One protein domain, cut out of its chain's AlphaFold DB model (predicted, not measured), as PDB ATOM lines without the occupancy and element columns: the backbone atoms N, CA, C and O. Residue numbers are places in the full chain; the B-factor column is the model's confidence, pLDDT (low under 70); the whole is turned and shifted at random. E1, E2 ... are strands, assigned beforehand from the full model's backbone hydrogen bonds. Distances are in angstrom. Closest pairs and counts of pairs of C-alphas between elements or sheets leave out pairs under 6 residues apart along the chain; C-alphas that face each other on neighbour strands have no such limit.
ATOM      1  N   GLU A  28     280.783 153.266 208.450       79.94
ATOM      2  CA  GLU A  28     280.952 151.935 209.026       79.94
ATOM      3  C   GLU A  28     282.449 151.645 209.048       79.94
ATOM      4  O   GLU A  28     283.112 151.662 208.009       79.94
ATOM      5  N   ILE A  29     283.007 151.456 210.242       85.12
ATOM      6  CA  ILE A  29     284.438 151.194 210.399       85.12
ATOM      7  C   ILE A  29     284.619 149.837 211.047       85.12
ATOM      8  O   ILE A  29     284.189 149.626 212.180       85.12
ATOM      9  N   ASP A  30     285.315 148.943 210.357       88.50
ATOM     10  CA  ASP A  30     285.584 147.616 210.883       88.50
ATOM     11  C   ASP A  30     286.811 147.605 211.792       88.50
ATOM     12  O   ASP A  30     287.912 148.065 211.459       88.50
ATOM     13  N   LEU A  31     286.594 147.031 212.967       89.94
ATOM     14  CA  LEU A  31     287.617 146.672 213.920       89.94
ATOM     15  C   LEU A  31     287.942 145.190 213.745       89.94
ATOM     16  O   LEU A  31     287.045 144.358 213.817       89.94
ATOM     17  N   TRP A  32     289.215 144.855 213.578       91.50
ATOM     18  CA  TRP A  32     289.694 143.503 213.306       91.50
ATOM     19  C   TRP A  32     290.513 142.943 214.467       91.50
ATOM     20  O   TRP A  32     291.209 143.686 215.166       91.50
ATOM     21  N   SER A  33     290.480 141.622 214.637       89.25
ATOM     22  CA  SER A  33     291.322 140.893 215.595       89.25
ATOM     23  C   SER A  33     292.748 140.630 215.100       89.25
ATOM     24  O   SER A  33     293.549 140.062 215.843       89.25
ATOM     25  N   THR A  34     293.084 141.019 213.866       88.81
ATOM     26  CA  THR A  34     294.392 140.760 213.248       88.81
ATOM     27  C   THR A  34     294.975 142.002 212.580       88.81
ATOM     28  O   THR A  34     294.261 142.918 212.177       88.81
ATOM     29  N   SER A  35     296.301 142.016 212.422       86.31
ATOM     30  CA  SER A  35     297.051 143.133 211.834       86.31
ATOM     31  C   SER A  35     296.915 143.297 210.326       86.31
ATOM     32  O   SER A  35     297.563 144.171 209.756       86.31
ATOM     33  N   GLU A  36     296.134 142.442 209.676       84.06
ATOM     34  CA  GLU A  36     295.907 142.496 208.233       84.06
ATOM     35  C   GLU A  36     294.683 143.359 207.881       84.06
ATOM     36  O   GLU A  36     294.547 143.752 206.728       84.06
ATOM     37  N   CYS A  37     293.868 143.750 208.877       82.06
ATOM     38  CA  CYS A  37     292.654 144.557 208.696       82.06
ATOM     39  C   CYS A  37     291.691 143.967 207.659       82.06
ATOM     40  O   CYS A  37     291.198 144.650 206.768       82.06
ATOM     41  N   GLY A  38     291.464 142.664 207.783       71.88
ATOM     42  CA  GLY A  38     290.834 141.852 206.756       71.88
ATOM     43  C   GLY A  38     291.832 140.829 206.234       71.88
ATOM     44  O   GLY A  38     292.982 141.141 205.939       71.88
ATOM     45  N   GLY A  39     291.394 139.577 206.188       69.56
ATOM     46  CA  GLY A  39     292.176 138.441 205.708       69.56
ATOM     47  C   GLY A  39     291.385 137.653 204.670       69.56
ATOM     48  O   GLY A  39     290.515 138.197 203.987       69.56
ATOM     49  N   ASP A  40     291.655 136.355 204.562       71.06
ATOM     50  CA  ASP A  40     290.783 135.459 203.802       71.06
ATOM     51  C   ASP A  40     289.363 135.508 204.406       71.06
ATOM     52  O   ASP A  40     289.206 135.200 205.588       71.06
ATOM     53  N   PRO A  41     288.313 135.861 203.638       68.50
ATOM     54  CA  PRO A  41     286.938 135.897 204.142       68.50
ATOM     55  C   PRO A  41     286.418 134.527 204.613       68.50
ATOM     56  O   PRO A  41     285.349 134.452 205.214       68.50
ATOM     57  N   ASN A  42     287.143 133.440 204.334       73.12
ATOM     58  CA  ASN A  42     286.838 132.097 204.823       73.12
ATOM     59  C   ASN A  42     287.623 131.715 206.087       73.12
ATOM     60  O   ASN A  42     287.413 130.622 206.622       73.12
ATOM     61  N   ASP A  43     288.526 132.572 206.567       78.25
ATOM     62  CA  ASP A  43     289.244 132.345 207.814       78.25
ATOM     63  C   ASP A  43     288.376 132.755 209.008       78.25
ATOM     64  O   ASP A  43     288.321 133.909 209.422       78.25
ATOM     65  N   LEU A  44     287.710 131.759 209.590       78.19
ATOM     66  CA  LEU A  44     286.844 131.928 210.758       78.19
ATOM     67  C   LEU A  44     287.606 132.286 212.047       78.19
ATOM     68  O   LEU A  44     286.971 132.520 213.074       78.19
ATOM     69  N   SER A  45     288.944 132.283 212.031       80.00
ATOM     70  CA  SER A  45     289.753 132.750 213.162       80.00
ATOM     71  C   SER A  45     289.917 134.274 213.183       80.00
ATOM     72  O   SER A  45     290.232 134.849 214.230       80.00
ATOM     73  N   VAL A  46     289.661 134.935 212.050       84.56
ATOM     74  CA  VAL A  46     289.642 136.391 211.945       84.56
ATOM     75  C   VAL A  46     288.270 136.890 212.386       84.56
ATOM     76  O   VAL A  46     287.241 136.540 211.815       84.56
ATOM     77  N   LEU A  47     288.259 137.717 213.426       87.06
ATOM     78  CA  LEU A  47     287.051 138.296 213.999       87.06
ATOM     79  C   LEU A  47     286.991 139.775 213.633       87.06
ATOM     80  O   LEU A  47     288.022 140.456 213.618       87.06
ATOM     81  N   SER A  48     285.781 140.273 213.395       88.81
ATOM     82  CA  SER A  48     285.540 141.694 213.187       88.81
ATOM     83  C   SER A  48     284.290 142.188 213.898       88.81
ATOM     84  O   SER A  48     283.361 141.429 214.181       88.81
ATOM     85  N   ILE A  49     284.297 143.476 214.224       88.31
ATOM     86  CA  ILE A  49     283.151 144.212 214.751       88.31
ATOM     87  C   ILE A  49     283.053 145.511 213.964       88.31
ATOM     88  O   ILE A  49     284.030 146.256 213.891       88.31
ATOM     89  N   THR A  50     281.874 145.800 213.430       88.38
ATOM     90  CA  THR A  50     281.601 147.060 212.738       88.38
ATOM     91  C   THR A  50     281.209 148.134 213.748       88.38
ATOM     92  O   THR A  50     280.417 147.903 214.666       88.38
ATOM     93  N   LEU A  51     281.815 149.308 213.608       86.12
ATOM     94  CA  LEU A  51     281.539 150.492 214.406       86.12
ATOM     95  C   LEU A  51     280.683 151.460 213.594       86.12
ATOM     96  O   LEU A  51     281.151 152.007 212.595       86.12
ATOM     97  N   ASP A  52     279.467 151.712 214.070       80.25
ATOM     98  CA  ASP A  52     278.564 152.693 213.474       80.25
ATOM     99  C   ASP A  52     278.893 154.085 214.004       80.25
ATOM    100  O   ASP A  52     278.689 154.391 215.185       80.25
ATOM    101  N   SER A  53     279.410 154.951 213.134       73.12
ATOM    102  CA  SER A  53     279.802 156.298 213.534       73.12
ATOM    103  C   SER A  53     278.969 157.392 212.880       73.12
ATOM    104  O   SER A  53     278.526 157.289 211.736       73.12
ATOM    105  N   TYR A  54     278.790 158.485 213.619       70.12
ATOM    106  CA  TYR A  54     278.008 159.648 213.210       70.12
ATOM    107  C   TYR A  54     278.927 160.873 213.089       70.12
ATOM    108  O   TYR A  54     279.840 161.059 213.896       70.12
ATOM    109  N   HIS A  55     278.696 161.719 212.077       60.62
ATOM    110  CA  HIS A  55     279.512 162.902 211.790       60.62
ATOM    111  C   HIS A  55     279.645 163.824 213.002       60.62
ATOM    112  O   HIS A  55     278.654 164.287 213.574       60.62
ATOM    113  N   ARG A  56     280.886 164.233 213.266       66.12
ATOM    114  CA  ARG A  56     281.200 165.386 214.105       66.12
ATOM    115  C   ARG A  56     281.837 166.504 213.284       66.12
ATOM    116  O   ARG A  56     282.842 166.293 212.604       66.12
ATOM    117  N   ASN A  57     281.315 167.716 213.463       55.50
ATOM    118  CA  ASN A  57     282.090 168.941 213.275       55.50
ATOM    119  C   ASN A  57     282.922 169.128 214.546       55.50
ATOM    120  O   ASN A  57     282.355 169.389 215.607       55.50
ATOM    121  N   GLY A  58     284.237 168.902 214.480       58.31
ATOM    122  CA  GLY A  58     285.097 168.954 215.663       58.31
ATOM    123  C   GLY A  58     284.946 170.272 216.426       58.31
ATOM    124  O   GLY A  58     285.208 171.334 215.870       58.31
ATOM    125  N   ASP A  59     284.544 170.205 217.698       63.84
ATOM    126  CA  ASP A  59     284.627 171.331 218.630       63.84
ATOM    127  C   ASP A  59     285.916 171.186 219.459       63.84
ATOM    128  O   ASP A  59     285.999 170.285 220.304       63.84
ATOM    129  N   PRO A  60     286.924 172.052 219.256       62.94
ATOM    130  CA  PRO A  60     288.153 172.039 220.048       62.94
ATOM    131  C   PRO A  60     287.916 172.240 221.551       62.94
ATOM    132  O   PRO A  60     288.761 171.876 222.367       62.94
ATOM    133  N   ASN A  61     286.786 172.845 221.936       63.66
ATOM    134  CA  ASN A  61     286.462 173.155 223.328       63.66
ATOM    135  C   ASN A  61     285.695 172.035 224.036       63.66
ATOM    136  O   ASN A  61     285.633 172.030 225.265       63.66
ATOM    137  N   ASN A  62     285.132 171.089 223.286       66.56
ATOM    138  CA  ASN A  62     284.455 169.925 223.835       66.56
ATOM    139  C   ASN A  62     284.905 168.666 223.087       66.56
ATOM    140  O   ASN A  62     284.163 168.156 222.248       66.56
ATOM    141  N   PRO A  63     286.117 168.158 223.360       61.78
ATOM    142  CA  PRO A  63     286.707 167.052 222.607       61.78
ATOM    143  C   PRO A  63     285.914 165.742 222.706       61.78
ATOM    144  O   PRO A  63     286.052 164.892 221.827       61.78
ATOM    145  N   SER A  64     285.089 165.603 223.748       63.62
ATOM    146  CA  SER A  64     284.267 164.425 224.036       63.62
ATOM    147  C   SER A  64     282.857 164.496 223.436       63.62
ATOM    148  O   SER A  64     282.108 163.526 223.544       63.62
ATOM    149  N   SER A  65     282.467 165.616 222.810       63.72
ATOM    150  CA  SER A  65     281.161 165.732 222.151       63.72
ATOM    151  C   SER A  65     281.042 164.758 220.979       63.72
ATOM    152  O   SER A  65     281.941 164.681 220.147       63.72
ATOM    153  N   GLY A  66     279.930 164.022 220.897       68.94
ATOM    154  CA  GLY A  66     279.688 163.060 219.813       68.94
ATOM    155  C   GLY A  66     280.499 161.767 219.915       68.94
ATOM    156  O   GLY A  66     280.541 161.001 218.959       68.94
ATOM    157  N   CYS A  67     281.145 161.519 221.054       78.62
ATOM    158  CA  CYS A  67     281.703 160.209 221.339       78.62
ATOM    159  C   CYS A  67     280.582 159.223 221.681       78.62
ATOM    160  O   CYS A  67     279.679 159.548 222.451       78.62
ATOM    161  N   THR A  68     280.676 158.024 221.124       80.56
ATOM    162  CA  THR A  68     279.839 156.865 221.438       80.56
ATOM    163  C   THR A  68     280.716 155.762 222.042       80.56
ATOM    164  O   THR A  68     281.934 155.918 222.159       80.56
ATOM    165  N   SER A  69     280.126 154.647 222.467       84.19
ATOM    166  CA  SER A  69     280.875 153.499 222.982       84.19
ATOM    167  C   SER A  69     280.461 152.197 222.315       84.19
ATOM    168  O   SER A  69     279.308 152.033 221.935       84.19
ATOM    169  N   SER A  70     281.410 151.272 222.182       86.38
ATOM    170  CA  SER A  70     281.172 149.912 221.690       86.38
ATOM    171  C   SER A  70     281.929 148.896 222.542       86.38
ATOM    172  O   SER A  70     282.744 149.266 223.401       86.38
ATOM    173  N   TRP A  71     281.604 147.617 222.350       87.69
ATOM    174  CA  TRP A  71     282.106 146.484 223.117       87.69
ATOM    175  C   TRP A  71     282.750 145.438 222.215       87.69
ATOM    176  O   TRP A  71     282.250 145.149 221.136       87.69
ATOM    177  N   ILE A  72     283.804 144.800 222.719       86.12
ATOM    178  CA  ILE A  72     284.336 143.546 222.190       86.12
ATOM    179  C   ILE A  72     283.683 142.412 222.980       86.12
ATOM    180  O   ILE A  72     284.048 142.136 224.123       86.12
ATOM    181  N   ASN A  73     282.663 141.787 222.394       83.69
ATOM    182  CA  ASN A  73     281.884 140.704 223.002       83.69
ATOM    183  C   ASN A  73     281.979 139.382 222.221       83.69
ATOM    184  O   ASN A  73     281.125 138.515 222.392       83.69
ATOM    185  N   LEU A  74     283.004 139.236 221.379       81.81
ATOM    186  CA  LEU A  74     283.259 138.023 220.610       81.81
ATOM    187  C   LEU A  74     284.265 137.129 221.337       81.81
ATOM    188  O   LEU A  74     285.379 137.552 221.661       81.81
ATOM    189  N   ASP A  75     283.867 135.881 221.568       84.50
ATOM    190  CA  ASP A  75     284.750 134.862 222.122       84.50
ATOM    191  C   ASP A  75     285.909 134.577 221.159       84.50
ATOM    192  O   ASP A  75     285.734 134.524 219.942       84.50
ATOM    193  N   GLY A  76     287.108 134.380 221.710       83.69
ATOM    194  CA  GLY A  76     288.314 134.106 220.921       83.69
ATOM    195  C   GLY A  76     289.082 135.345 220.453       83.69
ATOM    196  O   GLY A  76     290.134 135.193 219.838       83.69
ATOM    197  N   TRP A  77     288.625 136.561 220.780       89.69
ATOM    198  CA  TRP A  77     289.401 137.770 220.500       89.69
ATOM    199  C   TRP A  77     290.735 137.774 221.275       89.69
ATOM    200  O   TRP A  77     290.729 137.528 222.486       89.69
ATOM    201  N   PRO A  78     291.880 138.082 220.633       86.56
ATOM    202  CA  PRO A  78     293.184 138.054 221.285       86.56
ATOM    203  C   PRO A  78     293.301 139.098 222.401       86.56
ATOM    204  O   PRO A  78     293.137 140.305 222.192       86.56
ATOM    205  N   THR A  79     293.650 138.619 223.592       88.00
ATOM    206  CA  THR A  79     293.957 139.447 224.760       88.00
ATOM    207  C   THR A  79     295.461 139.595 224.942       88.00
ATOM    208  O   THR A  79     296.217 138.638 224.789       88.00
ATOM    209  N   LEU A  80     295.885 140.792 225.320       84.62
ATOM    210  CA  LEU A  80     297.250 141.130 225.693       84.62
ATOM    211  C   LEU A  80     297.501 140.825 227.177       84.62
ATOM    212  O   LEU A  80     296.567 140.753 227.978       84.62
ATOM    213  N   ASP A  81     298.774 140.760 227.573       82.88
ATOM    214  CA  ASP A  81     299.201 140.500 228.961       82.88
ATOM    215  C   ASP A  81     298.660 141.523 229.978       82.88
ATOM    216  O   ASP A  81     298.590 141.257 231.176       82.88
ATOM    217  N   ASN A  82     298.264 142.711 229.512       80.94
ATOM    218  CA  ASN A  82     297.687 143.779 230.331       80.94
ATOM    219  C   ASN A  82     296.152 143.693 230.471       80.94
ATOM    220  O   ASN A  82     295.539 144.631 230.985       80.94
ATOM    221  N   GLY A  83     295.527 142.609 230.000       80.94
ATOM    222  CA  GLY A  83     294.078 142.396 230.052       80.94
ATOM    223  C   GLY A  83     293.274 143.235 229.053       80.94
ATOM    224  O   GLY A  83     292.047 143.268 229.130       80.94
ATOM    225  N   LYS A  84     293.942 143.933 228.128       87.44
ATOM    226  CA  LYS A  84     293.300 144.610 226.998       87.44
ATOM    227  C   LYS A  84     293.208 143.685 225.793       87.44
ATOM    228  O   LYS A  84     293.852 142.644 225.733       87.44
ATOM    229  N   TYR A  85     292.448 144.114 224.803       89.50
ATOM    230  CA  TYR A  85     292.309 143.457 223.517       89.50
ATOM    231  C   TYR A  85     293.212 144.140 222.498       89.50
ATOM    232  O   TYR A  85     293.251 145.375 222.419       89.50
ATOM    233  N   ALA A  86     293.938 143.334 221.727       90.44
ATOM    234  CA  ALA A  86     294.641 143.819 220.550       90.44
ATOM    235  C   ALA A  86     293.624 143.979 219.420       90.44
ATOM    236  O   ALA A  86     292.883 143.043 219.126       90.44
ATOM    237  N   ALA A  87     293.556 145.161 218.823       91.62
ATOM    238  CA  ALA A  87     292.608 145.453 217.762       91.62
ATOM    239  C   ALA A  87     293.274 146.268 216.658       91.62
ATOM    240  O   ALA A  87     294.245 146.987 216.903       91.62
ATOM    241  N   TRP A  88     292.734 146.175 215.453       93.00
ATOM    242  CA  TRP A  88     293.224 146.921 214.307       93.00
ATOM    243  C   TRP A  88     292.071 147.562 213.553       93.00
ATOM    244  O   TRP A  88     290.999 146.980 213.452       93.00
ATOM    245  N   VAL A  89     292.285 148.774 213.055       91.25
ATOM    246  CA  VAL A  89     291.302 149.501 212.244       91.25
ATOM    247  C   VAL A  89     291.828 149.618 210.834       91.25
ATOM    248  O   VAL A  89     292.938 150.127 210.646       91.25
ATOM    249  N   ASP A  90     291.009 149.200 209.869       87.44
ATOM    250  CA  ASP A  90     291.232 149.566 208.478       87.44
ATOM    251  C   ASP A  90     290.951 151.061 208.326       87.44
ATOM    252  O   ASP A  90     289.816 151.525 208.453       87.44
ATOM    253  N   SER A  91     292.000 151.843 208.097       86.62
ATOM    254  CA  SER A  91     291.851 153.282 207.925       86.62
ATOM    255  C   SER A  91     291.349 153.650 206.530       86.62
ATOM    256  O   SER A  91     291.077 154.822 206.296       86.62
ATOM    257  N   SER A  92     291.287 152.706 205.583       82.12
ATOM    258  CA  SER A  92     290.876 152.978 204.202       82.12
ATOM    259  C   SER A  92     289.392 153.332 204.081       82.12
ATOM    260  O   SER A  92     289.015 154.052 203.158       82.12
ATOM    261  N   GLY A  93     288.574 152.901 205.048       80.06
ATOM    262  CA  GLY A  93     287.168 153.291 205.183       80.06
ATOM    263  C   GLY A  93     286.947 154.677 205.803       80.06
ATOM    264  O   GLY A  93     285.803 155.080 205.980       80.06
ATOM    265  N   ILE A  94     288.012 155.405 206.164       85.75
ATOM    266  CA  ILE A  94     287.917 156.768 206.704       85.75
ATOM    267  C   ILE A  94     288.056 157.771 205.554       85.75
ATOM    268  O   ILE A  94     289.051 157.764 204.829       85.75
ATOM    269  N   ASP A  95     287.077 158.665 205.422       85.56
ATOM    270  CA  ASP A  95     287.046 159.699 204.389       85.56
ATOM    271  C   ASP A  95     288.227 160.674 204.492       85.56
ATOM    272  O   ASP A  95     288.767 160.956 205.569       85.56
ATOM    273  N   ASP A  96     288.586 161.270 203.354       84.00
ATOM    274  CA  ASP A  96     289.624 162.297 203.310       84.00
ATOM    275  C   ASP A  96     289.248 163.520 204.166       84.00
ATOM    276  O   ASP A  96     288.129 164.038 204.129       84.00
ATOM    277  N   GLY A  97     290.205 163.994 204.965       80.38
ATOM    278  CA  GLY A  97     289.987 165.061 205.942       80.38
ATOM    279  C   GLY A  97     289.211 164.642 207.200       80.38
ATOM    280  O   GLY A  97     288.886 165.516 208.016       80.38
ATOM    281  N   CYS A  98     288.943 163.347 207.382       85.25
ATOM    282  CA  CYS A  98     288.350 162.771 208.584       85.25
ATOM    283  C   CYS A  98     289.346 161.905 209.361       85.25
ATOM    284  O   CYS A  98     290.355 161.432 208.845       85.25
ATOM    285  N   VAL A  99     289.071 161.731 210.651       87.50
ATOM    286  CA  VAL A  99     289.855 160.901 211.568       87.50
ATOM    287  C   VAL A  99     288.929 160.170 212.531       87.50
ATOM    288  O   VAL A  99     287.875 160.686 212.921       87.50
ATOM    289  N   LEU A 100     289.363 158.991 212.972       88.62
ATOM    290  CA  LEU A 100     288.706 158.238 214.032       88.62
ATOM    291  C   LEU A 100     289.457 158.440 215.350       88.62
ATOM    292  O   LEU A 100     290.661 158.194 215.454       88.62
ATOM    293  N   TRP A 101     288.739 158.886 216.373       88.12
ATOM    294  CA  TRP A 101     289.266 159.068 217.720       88.12
ATOM    295  C   TRP A 101     288.795 157.954 218.640       88.12
ATOM    296  O   TRP A 101     287.624 157.591 218.614       88.12
ATOM    297  N   PHE A 102     289.690 157.480 219.504       88.38
ATOM    298  CA  PHE A 102     289.374 156.575 220.606       88.38
ATOM    299  C   PHE A 102     289.549 157.283 221.944       88.38
ATOM    300  O   PHE A 102     290.511 158.031 222.153       88.38
ATOM    301  N   TYR A 103     288.618 157.016 222.855       84.44
ATOM    302  CA  TYR A 103     288.439 157.731 224.110       84.44
ATOM    303  C   TYR A 103     288.478 156.788 225.306       84.44
ATOM    304  O   TYR A 103     287.965 155.668 225.267       84.44
ATOM    305  N   HIS A 104     289.029 157.287 226.412       78.31
ATOM    306  CA  HIS A 104     288.799 156.673 227.713       78.31
ATOM    307  C   HIS A 104     287.352 156.903 228.145       78.31
ATOM    308  O   HIS A 104     286.812 157.990 227.938       78.31
ATOM    309  N   LEU A 105     286.751 155.905 228.789       77.31
ATOM    310  CA  LEU A 105     285.417 156.015 229.374       77.31
ATOM    311  C   LEU A 105     285.485 156.301 230.881       77.31
ATOM    312  O   LEU A 105     286.460 155.954 231.554       77.31
ATOM    313  N   TYR A 106     284.446 156.952 231.404       63.72
ATOM    314  CA  TYR A 106     284.266 157.251 232.818       63.72
ATOM    315  C   TYR A 106     284.031 155.956 233.590       63.72
ATOM    316  O   TYR A 106     283.085 155.231 233.301       63.72
ATOM    317  N   GLY A 107     284.891 155.675 234.573       55.53
ATOM    318  CA  GLY A 107     284.894 154.396 235.275       55.53
ATOM    319  C   GLY A 107     285.339 153.259 234.353       55.53
ATOM    320  O   GLY A 107     284.631 152.846 233.448       55.53
ATOM    321  N   SER A 108     286.501 152.670 234.622       47.22
ATOM    322  CA  SER A 108     286.961 151.429 233.971       47.22
ATOM    323  C   SER A 108     286.055 150.218 234.231       47.22
ATOM    324  O   SER A 108     286.353 149.112 233.789       47.22
ATOM    325  N   ASN A 109     284.989 150.413 235.002       46.31
ATOM    326  CA  ASN A 109     284.075 149.383 235.433       46.31
ATOM    327  C   ASN A 109     282.847 149.522 234.541       46.31
ATOM    328  O   ASN A 109     282.277 150.607 234.454       46.31
ATOM    329  N   GLU A 110     282.448 148.426 233.909       45.84
ATOM    330  CA  GLU A 110     281.365 148.253 232.927       45.84
ATOM    331  C   GLU A 110     279.962 148.744 233.379       45.84
ATOM    332  O   GLU A 110     278.964 148.456 232.732       45.84
ATOM    333  N   GLN A 111     279.862 149.478 234.488       41.34
ATOM    334  CA  GLN A 111     278.654 149.768 235.255       41.34
ATOM    335  C   GLN A 111     277.925 151.064 234.897       41.34
ATOM    336  O   GLN A 111     276.790 151.238 235.335       41.34
ATOM    337  N   LEU A 112     278.529 151.984 234.142       47.44
ATOM    338  CA  LEU A 112     277.833 153.217 233.770       47.44
ATOM    339  C   LEU A 112     277.085 153.017 232.449       47.44
ATOM    340  O   LEU A 112     277.678 152.997 231.374       47.44
ATOM    341  N   ASN A 113     275.765 152.860 232.548       50.22
ATOM    342  CA  ASN A 113     274.822 152.781 231.424       50.22
ATOM    343  C   ASN A 113     274.611 154.128 230.704       50.22
ATOM    344  O   ASN A 113     273.691 154.236 229.905       50.22
ATOM    345  N   ASP A 114     275.416 155.154 230.994       52.16
ATOM    346  CA  ASP A 114     275.307 156.435 230.300       52.16
ATOM    347  C   ASP A 114     276.137 156.411 229.016       52.16
ATOM    348  O   ASP A 114     277.367 156.278 229.034       52.16
ATOM    349  N   ASP A 115     275.443 156.593 227.897       48.16
ATOM    350  CA  ASP A 115     275.971 156.652 226.529       48.16
ATOM    351  C   ASP A 115     276.917 157.849 226.286       48.16
ATOM    352  O   ASP A 115     277.489 157.993 225.210       48.16
ATOM    353  N   SER A 116     277.141 158.700 227.295       54.53
ATOM    354  CA  SER A 116     277.973 159.908 227.233       54.53
ATOM    355  C   SER A 116     279.216 159.861 228.136       54.53
ATOM    356  O   SER A 116     279.661 160.889 228.645       54.53
ATOM    357  N   ALA A 117     279.785 158.678 228.378       62.97
ATOM    358  CA  ALA A 117     280.875 158.488 229.340       62.97
ATOM    359  C   ALA A 117     282.290 158.819 228.814       62.97
ATOM    360  O   ALA A 117     283.269 158.466 229.465       62.97
ATOM    361  N   CYS A 118     282.465 159.463 227.659       76.12
ATOM    362  CA  CYS A 118     283.807 159.703 227.116       76.12
ATOM    363  C   CYS A 118     284.549 160.842 227.833       76.12
ATOM    364  O   CYS A 118     284.078 161.975 227.913       76.12
ATOM    365  N   LEU A 119     285.747 160.545 228.339       72.38
ATOM    366  CA  LEU A 119     286.567 161.448 229.144       72.38
ATOM    367  C   LEU A 119     287.540 162.268 228.297       72.38
ATOM    368  O   LEU A 119     287.427 163.488 228.214       72.38
ATOM    369  N   TYR A 120     288.523 161.603 227.696       73.88
ATOM    370  CA  TYR A 120     289.525 162.242 226.852       73.88
ATOM    371  C   TYR A 120     289.995 161.274 225.766       73.88
ATOM    372  O   TYR A 120     290.079 160.063 226.018       73.88
ATOM    373  N   PRO A 121     290.287 161.786 224.558       80.25
ATOM    374  CA  PRO A 121     290.851 160.974 223.497       80.25
ATOM    375  C   PRO A 121     292.283 160.575 223.860       80.25
ATOM    376  O   PRO A 121     293.025 161.360 224.453       80.25
ATOM    377  N   TYR A 122     292.677 159.360 223.497       83.06
ATOM    378  CA  TYR A 122     294.037 158.853 223.719       83.06
ATOM    379  C   TYR A 122     294.704 158.339 222.449       83.06
ATOM    380  O   TYR A 122     295.924 158.174 222.416       83.06
ATOM    381  N   ARG A 123     293.924 158.080 221.396       87.06
ATOM    382  CA  ARG A 123     294.439 157.534 220.144       87.06
ATOM    383  C   ARG A 123     293.663 158.088 218.957       87.06
ATOM    384  O   ARG A 123     292.436 158.082 218.965       87.06
ATOM    385  N   LYS A 124     294.413 158.556 217.956       88.06
ATOM    386  CA  LYS A 124     293.928 158.957 216.632       88.06
ATOM    387  C   LYS A 124     294.229 157.848 215.635       88.06
ATOM    388  O   LYS A 124     295.344 157.326 215.656       88.06
ATOM    389  N   VAL A 125     293.291 157.563 214.745       89.38
ATOM    390  CA  VAL A 125     293.527 156.828 213.502       89.38
ATOM    391  C   VAL A 125     293.256 157.785 212.354       89.38
ATOM    392  O   VAL A 125     292.193 158.401 212.277       89.38
ATOM    393  N   ASP A 126     294.270 157.959 211.517       87.25
ATOM    394  CA  ASP A 126     294.286 158.919 210.422       87.25
ATOM    395  C   ASP A 126     294.575 158.158 209.122       87.25
ATOM    396  O   ASP A 126     295.604 157.460 209.073       87.25
ATOM    397  N   PRO A 127     293.711 158.273 208.094       85.94
ATOM    398  CA  PRO A 127     293.853 157.530 206.845       85.94
ATOM    399  C   PRO A 127     295.182 157.805 206.136       85.94
ATOM    400  O   PRO A 127     295.677 156.951 205.403       85.94
ATOM    401  N   ALA A 128     295.818 158.955 206.388       80.56
ATOM    402  CA  ALA A 128     297.093 159.305 205.769       80.56
ATOM    403  C   ALA A 128     298.307 158.581 206.383       80.56
ATOM    404  O   ALA A 128     299.402 158.646 205.822       80.56
ATOM    405  N   THR A 129     298.158 157.938 207.548       75.38
ATOM    406  CA  THR A 129     299.309 157.464 208.344       75.38
ATOM    407  C   THR A 129     299.571 155.965 208.273       75.38
ATOM    408  O   THR A 129     300.735 155.563 208.245       75.38
ATOM    409  N   ALA A 130     298.534 155.130 208.248       73.69
ATOM    410  CA  ALA A 130     298.680 153.679 208.180       73.69
ATOM    411  C   ALA A 130     297.361 153.051 207.741       73.69
ATOM    412  O   ALA A 130     296.362 153.290 208.402       73.69
ATOM    413  N   SER A 131     297.395 152.199 206.710       81.50
ATOM    414  CA  SER A 131     296.212 151.493 206.196       81.50
ATOM    415  C   SER A 131     295.569 150.565 207.226       81.50
ATOM    416  O   SER A 131     294.362 150.392 207.219       81.50
ATOM    417  N   CYS A 132     296.367 149.988 208.128       88.81
ATOM    418  CA  CYS A 132     295.887 149.139 209.211       88.81
ATOM    419  C   CYS A 132     296.508 149.579 210.540       88.81
ATOM    420  O   CYS A 132     297.666 149.280 210.846       88.81
ATOM    421  N   ALA A 133     295.759 150.354 211.319       90.31
ATOM    422  CA  ALA A 133     296.265 150.974 212.536       90.31
ATOM    423  C   ALA A 133     296.046 150.068 213.750       90.31
ATOM    424  O   ALA A 133     294.915 149.700 214.051       90.31
ATOM    425  N   SER A 134     297.114 149.761 214.493       90.69
ATOM    426  CA  SER A 134     297.017 148.977 215.730       90.69
ATOM    427  C   SER A 134     296.493 149.798 216.909       90.69
ATOM    428  O   SER A 134     296.792 150.994 217.056       90.69
ATOM    429  N   LEU A 135     295.731 149.130 217.769       90.75
ATOM    430  CA  LEU A 135     295.050 149.673 218.933       90.75
ATOM    431  C   LEU A 135     295.112 148.683 220.100       90.75
ATOM    432  O   LEU A 135     295.064 147.468 219.922       90.75
ATOM    433  N   GLU A 136     295.145 149.231 221.311       90.50
ATOM    434  CA  GLU A 136     294.891 148.475 222.535       90.50
ATOM    435  C   GLU A 136     293.600 148.988 223.165       90.50
ATOM    436  O   GLU A 136     293.538 150.142 223.615       90.50
ATOM    437  N   LEU A 137     292.574 148.142 223.204       88.38
ATOM    438  CA  LEU A 137     291.239 148.517 223.662       88.38
ATOM    439  C   LEU A 137     290.858 147.757 224.929       88.38
ATOM    440  O   LEU A 137     291.179 146.586 225.110       88.38
ATOM    441  N   THR A 138     290.144 148.418 225.829       88.56
ATOM    442  CA  THR A 138     289.398 147.729 226.887       88.56
ATOM    443  C   THR A 138     288.167 147.049 226.292       88.56
ATOM    444  O   THR A 138     287.716 147.433 225.215       88.56
ATOM    445  N   LYS A 139     287.584 146.070 227.003       86.88
ATOM    446  CA  LYS A 139     286.385 145.350 226.536       86.88
ATOM    447  C   LYS A 139     285.272 146.296 226.089       86.88
ATOM    448  O   LYS A 139     284.637 146.060 225.074       86.88
ATOM    449  N   ARG A 140     285.071 147.382 226.833       86.06
ATOM    450  CA  ARG A 140     284.237 148.522 226.451       86.06
ATOM    451  C   ARG A 140     285.129 149.730 226.192       86.06
ATOM    452  O   ARG A 140     285.977 150.037 227.029       86.06
ATOM    453  N   PHE A 141     284.932 150.419 225.076       85.62
ATOM    454  CA  PHE A 141     285.756 151.557 224.663       85.62
ATOM    455  C   PHE A 141     284.906 152.661 224.027       85.62
ATOM    456  O   PHE A 141     283.820 152.397 223.514       85.62
ATOM    457  N   GLY A 142     285.385 153.905 224.104       87.06
ATOM    458  CA  GLY A 142     284.752 155.053 223.458       87.06
ATOM    459  C   GLY A 142     285.395 155.352 222.109       87.06
ATOM    460  O   GLY A 142     286.613 155.221 221.974       87.06
ATOM    461  N   TYR A 143     284.606 155.780 221.131       88.25
ATOM    462  CA  TYR A 143     285.096 156.191 219.817       88.25
ATOM    463  C   TYR A 143     284.247 157.320 219.217       88.25
ATOM    464  O   TYR A 143     283.126 157.571 219.657       88.25
ATOM    465  N   GLY A 144     284.785 158.025 218.224       86.94
ATOM    466  CA  GLY A 144     284.051 159.068 217.508       86.94
ATOM    467  C   GLY A 144     284.717 159.480 216.199       86.94
ATOM    468  O   GLY A 144     285.944 159.564 216.118       86.94
ATOM    469  N   TYR A 145     283.902 159.750 215.179       86.19
ATOM    470  CA  TYR A 145     284.352 160.147 213.844       86.19
ATOM    471  C   TYR A 145     284.302 161.663 213.678       86.19
ATOM    472  O   TYR A 145     283.274 162.298 213.913       86.19
ATOM    473  N   CYS A 146     285.431 162.266 213.313       83.75
ATOM    474  CA  CYS A 146     285.607 163.714 213.324       83.75
ATOM    475  C   CYS A 146     286.196 164.184 211.999       83.75
ATOM    476  O   CYS A 146     287.261 163.717 211.606       83.75
ATOM    477  N   CYS A 147     285.542 165.151 211.356       82.62
ATOM    478  CA  CYS A 147     285.967 165.679 210.063       82.62
ATOM    479  C   CYS A 147     286.293 167.174 210.106       82.62
ATOM    480  O   CYS A 147     285.684 167.954 210.846       82.62
ATOM    481  N   GLY A 148     287.253 167.577 209.274       79.44
ATOM    482  CA  GLY A 148     287.689 168.961 209.114       79.44
ATOM    483  C   GLY A 148     288.939 169.321 209.922       79.44
ATOM    484  O   GLY A 148     289.413 168.579 210.780       79.44
ATOM    485  N   GLY A 149     289.489 170.511 209.658       74.12
ATOM    486  CA  GLY A 149     290.808 170.920 210.168       74.12
ATOM    487  C   GLY A 149     290.930 171.049 211.694       74.12
ATOM    488  O   GLY A 149     292.039 171.062 212.217       74.12
ATOM    489  N   ALA A 150     289.816 171.126 212.426       70.81
ATOM    490  CA  ALA A 150     289.824 171.079 213.891       70.81
ATOM    491  C   ALA A 150     290.120 169.665 214.428       70.81
ATOM    492  O   ALA A 150     290.690 169.520 215.506       70.81
ATOM    493  N   CYS A 151     289.757 168.627 213.668       75.88
ATOM    494  CA  CYS A 151     289.887 167.224 214.055       75.88
ATOM    495  C   CYS A 151     291.292 166.662 213.825       75.88
ATOM    496  O   CYS A 151     291.673 165.693 214.473       75.88
ATOM    497  N   THR A 152     292.068 167.263 212.921       68.50
ATOM    498  CA  THR A 152     293.425 166.809 212.581       68.50
ATOM    499  C   THR A 152     294.499 167.344 213.532       68.50
ATOM    500  O   THR A 152     295.637 166.872 213.483       68.50
ATOM    501  N   GLN A 153     294.143 168.287 214.413       68.75
ATOM    502  CA  GLN A 153     295.038 168.847 215.428       68.75
ATOM    503  C   GLN A 153     295.490 167.783 216.441       68.75
ATOM    504  O   GLN A 153     294.778 166.826 216.737       68.75
ATOM    505  N   ASP A 154     296.697 167.958 216.976       66.75
ATOM    506  CA  ASP A 154     297.272 167.061 217.979       66.75
ATOM    507  C   ASP A 154     296.499 167.153 219.314       66.75
ATOM    508  O   ASP A 154     296.181 168.259 219.765       66.75
ATOM    509  N   ILE A 155     296.234 166.006 219.968       64.19
ATOM    510  CA  ILE A 155     295.534 165.918 221.274       64.19
ATOM    511  C   ILE A 155     296.159 166.848 222.314       64.19
ATOM    512  O   ILE A 155     295.449 167.371 223.169       64.19
ATOM    513  N   SER A 156     297.476 167.065 222.266       62.22
ATOM    514  CA  SER A 156     298.186 167.944 223.205       62.22
ATOM    515  C   SER A 156     297.620 169.366 223.261       62.22
ATOM    516  O   SER A 156     297.774 170.047 224.275       62.22
ATOM    517  N   SER A 157     296.932 169.809 222.204       57.69
ATOM    518  CA  SER A 157     296.281 171.118 222.136       57.69
ATOM    519  C   SER A 157     294.862 171.150 222.723       57.69
ATOM    520  O   SER A 157     294.320 172.231 222.962       57.69
ATOM    521  N   TRP A 158     294.248 169.991 222.978       60.00
ATOM    522  CA  TRP A 158     292.858 169.896 223.417       60.00
ATOM    523  C   TRP A 158     292.759 170.030 224.939       60.00
ATOM    524  O   TRP A 158     293.451 169.358 225.708       60.00
TER     525      TRP A 158
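Overview. This is residues 28 to 158 of the 233 residues of an uncharacterized protein of Xylaria multiplex (UniProt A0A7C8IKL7). Two strongly twisted sheets, E2, E1, E5, E8 and E3, E4, E6, E7, E9, lie face to face as a sandwich; at its margins E2 comes close to E9, and the end of E7 to E8. Of 131 printed residues, 54, under half, are in nine named strands, E1 to E9 in order; there is no named helix, and the class is all strand. The sheet E2, E1, E5, E8 is antiparallel, the branched sheet mixed. The whole is compact, with a radius of gyration of the C-alphas of 14.4 A and spans of 43 by 35 by 24 A.

Along the chain. E1, residues 28 to 32, begins at C-alpha 28 (280.952, 151.935, 209.026). E2 is 48 to 53, E3 55 to 57, E4 68 to 71, E5 85 to 90, E6 98 to 105 (22.1 A), E7 118 to 125 (17.0 A), E8 132 to 137. E9, 140 to 147, is 23.8 A long and ends at C-alpha 147 (285.967, 165.679, 210.063).

Arrangement. E1 and E2 form an antiparallel hairpin, N 31 to O 49 2.8 A. E1 is antiparallel to E5, N 32 to O 88 2.8 A, and E5 to E8, N 135 to O 87 2.7 A. E2 runs on into E3 at 47 degrees. On one side of E9 lie E3, parallel, N 56 to O 145 3.1 A, and E4, antiparallel, N 68 to O 143 2.9 A; E6, antiparallel, N 103 to O 142 2.8 A, lies on the other side. E6 and E7 form a hairpin, N 119 to O 104 2.8 A, and E7 bends by 64 degrees at residue 122. Between the sheets, whose strands stand at 32 degrees, the closest C-alphas of E2 and E9, Ser 53 and Tyr 145, are 6.0 A apart.

Size, cuts and confidence. The C-alphas farthest apart, of Asn 42 and Asn 61, are 45.0 A apart. The printed part has no cut; the links E1 to E2, E4 to E5 and E6 to E7 are long. Mean pLDDT of the printed part is 77.7, with residues 39, 41, 55 to 66, 106 to 117 and 152 to 158 under 70.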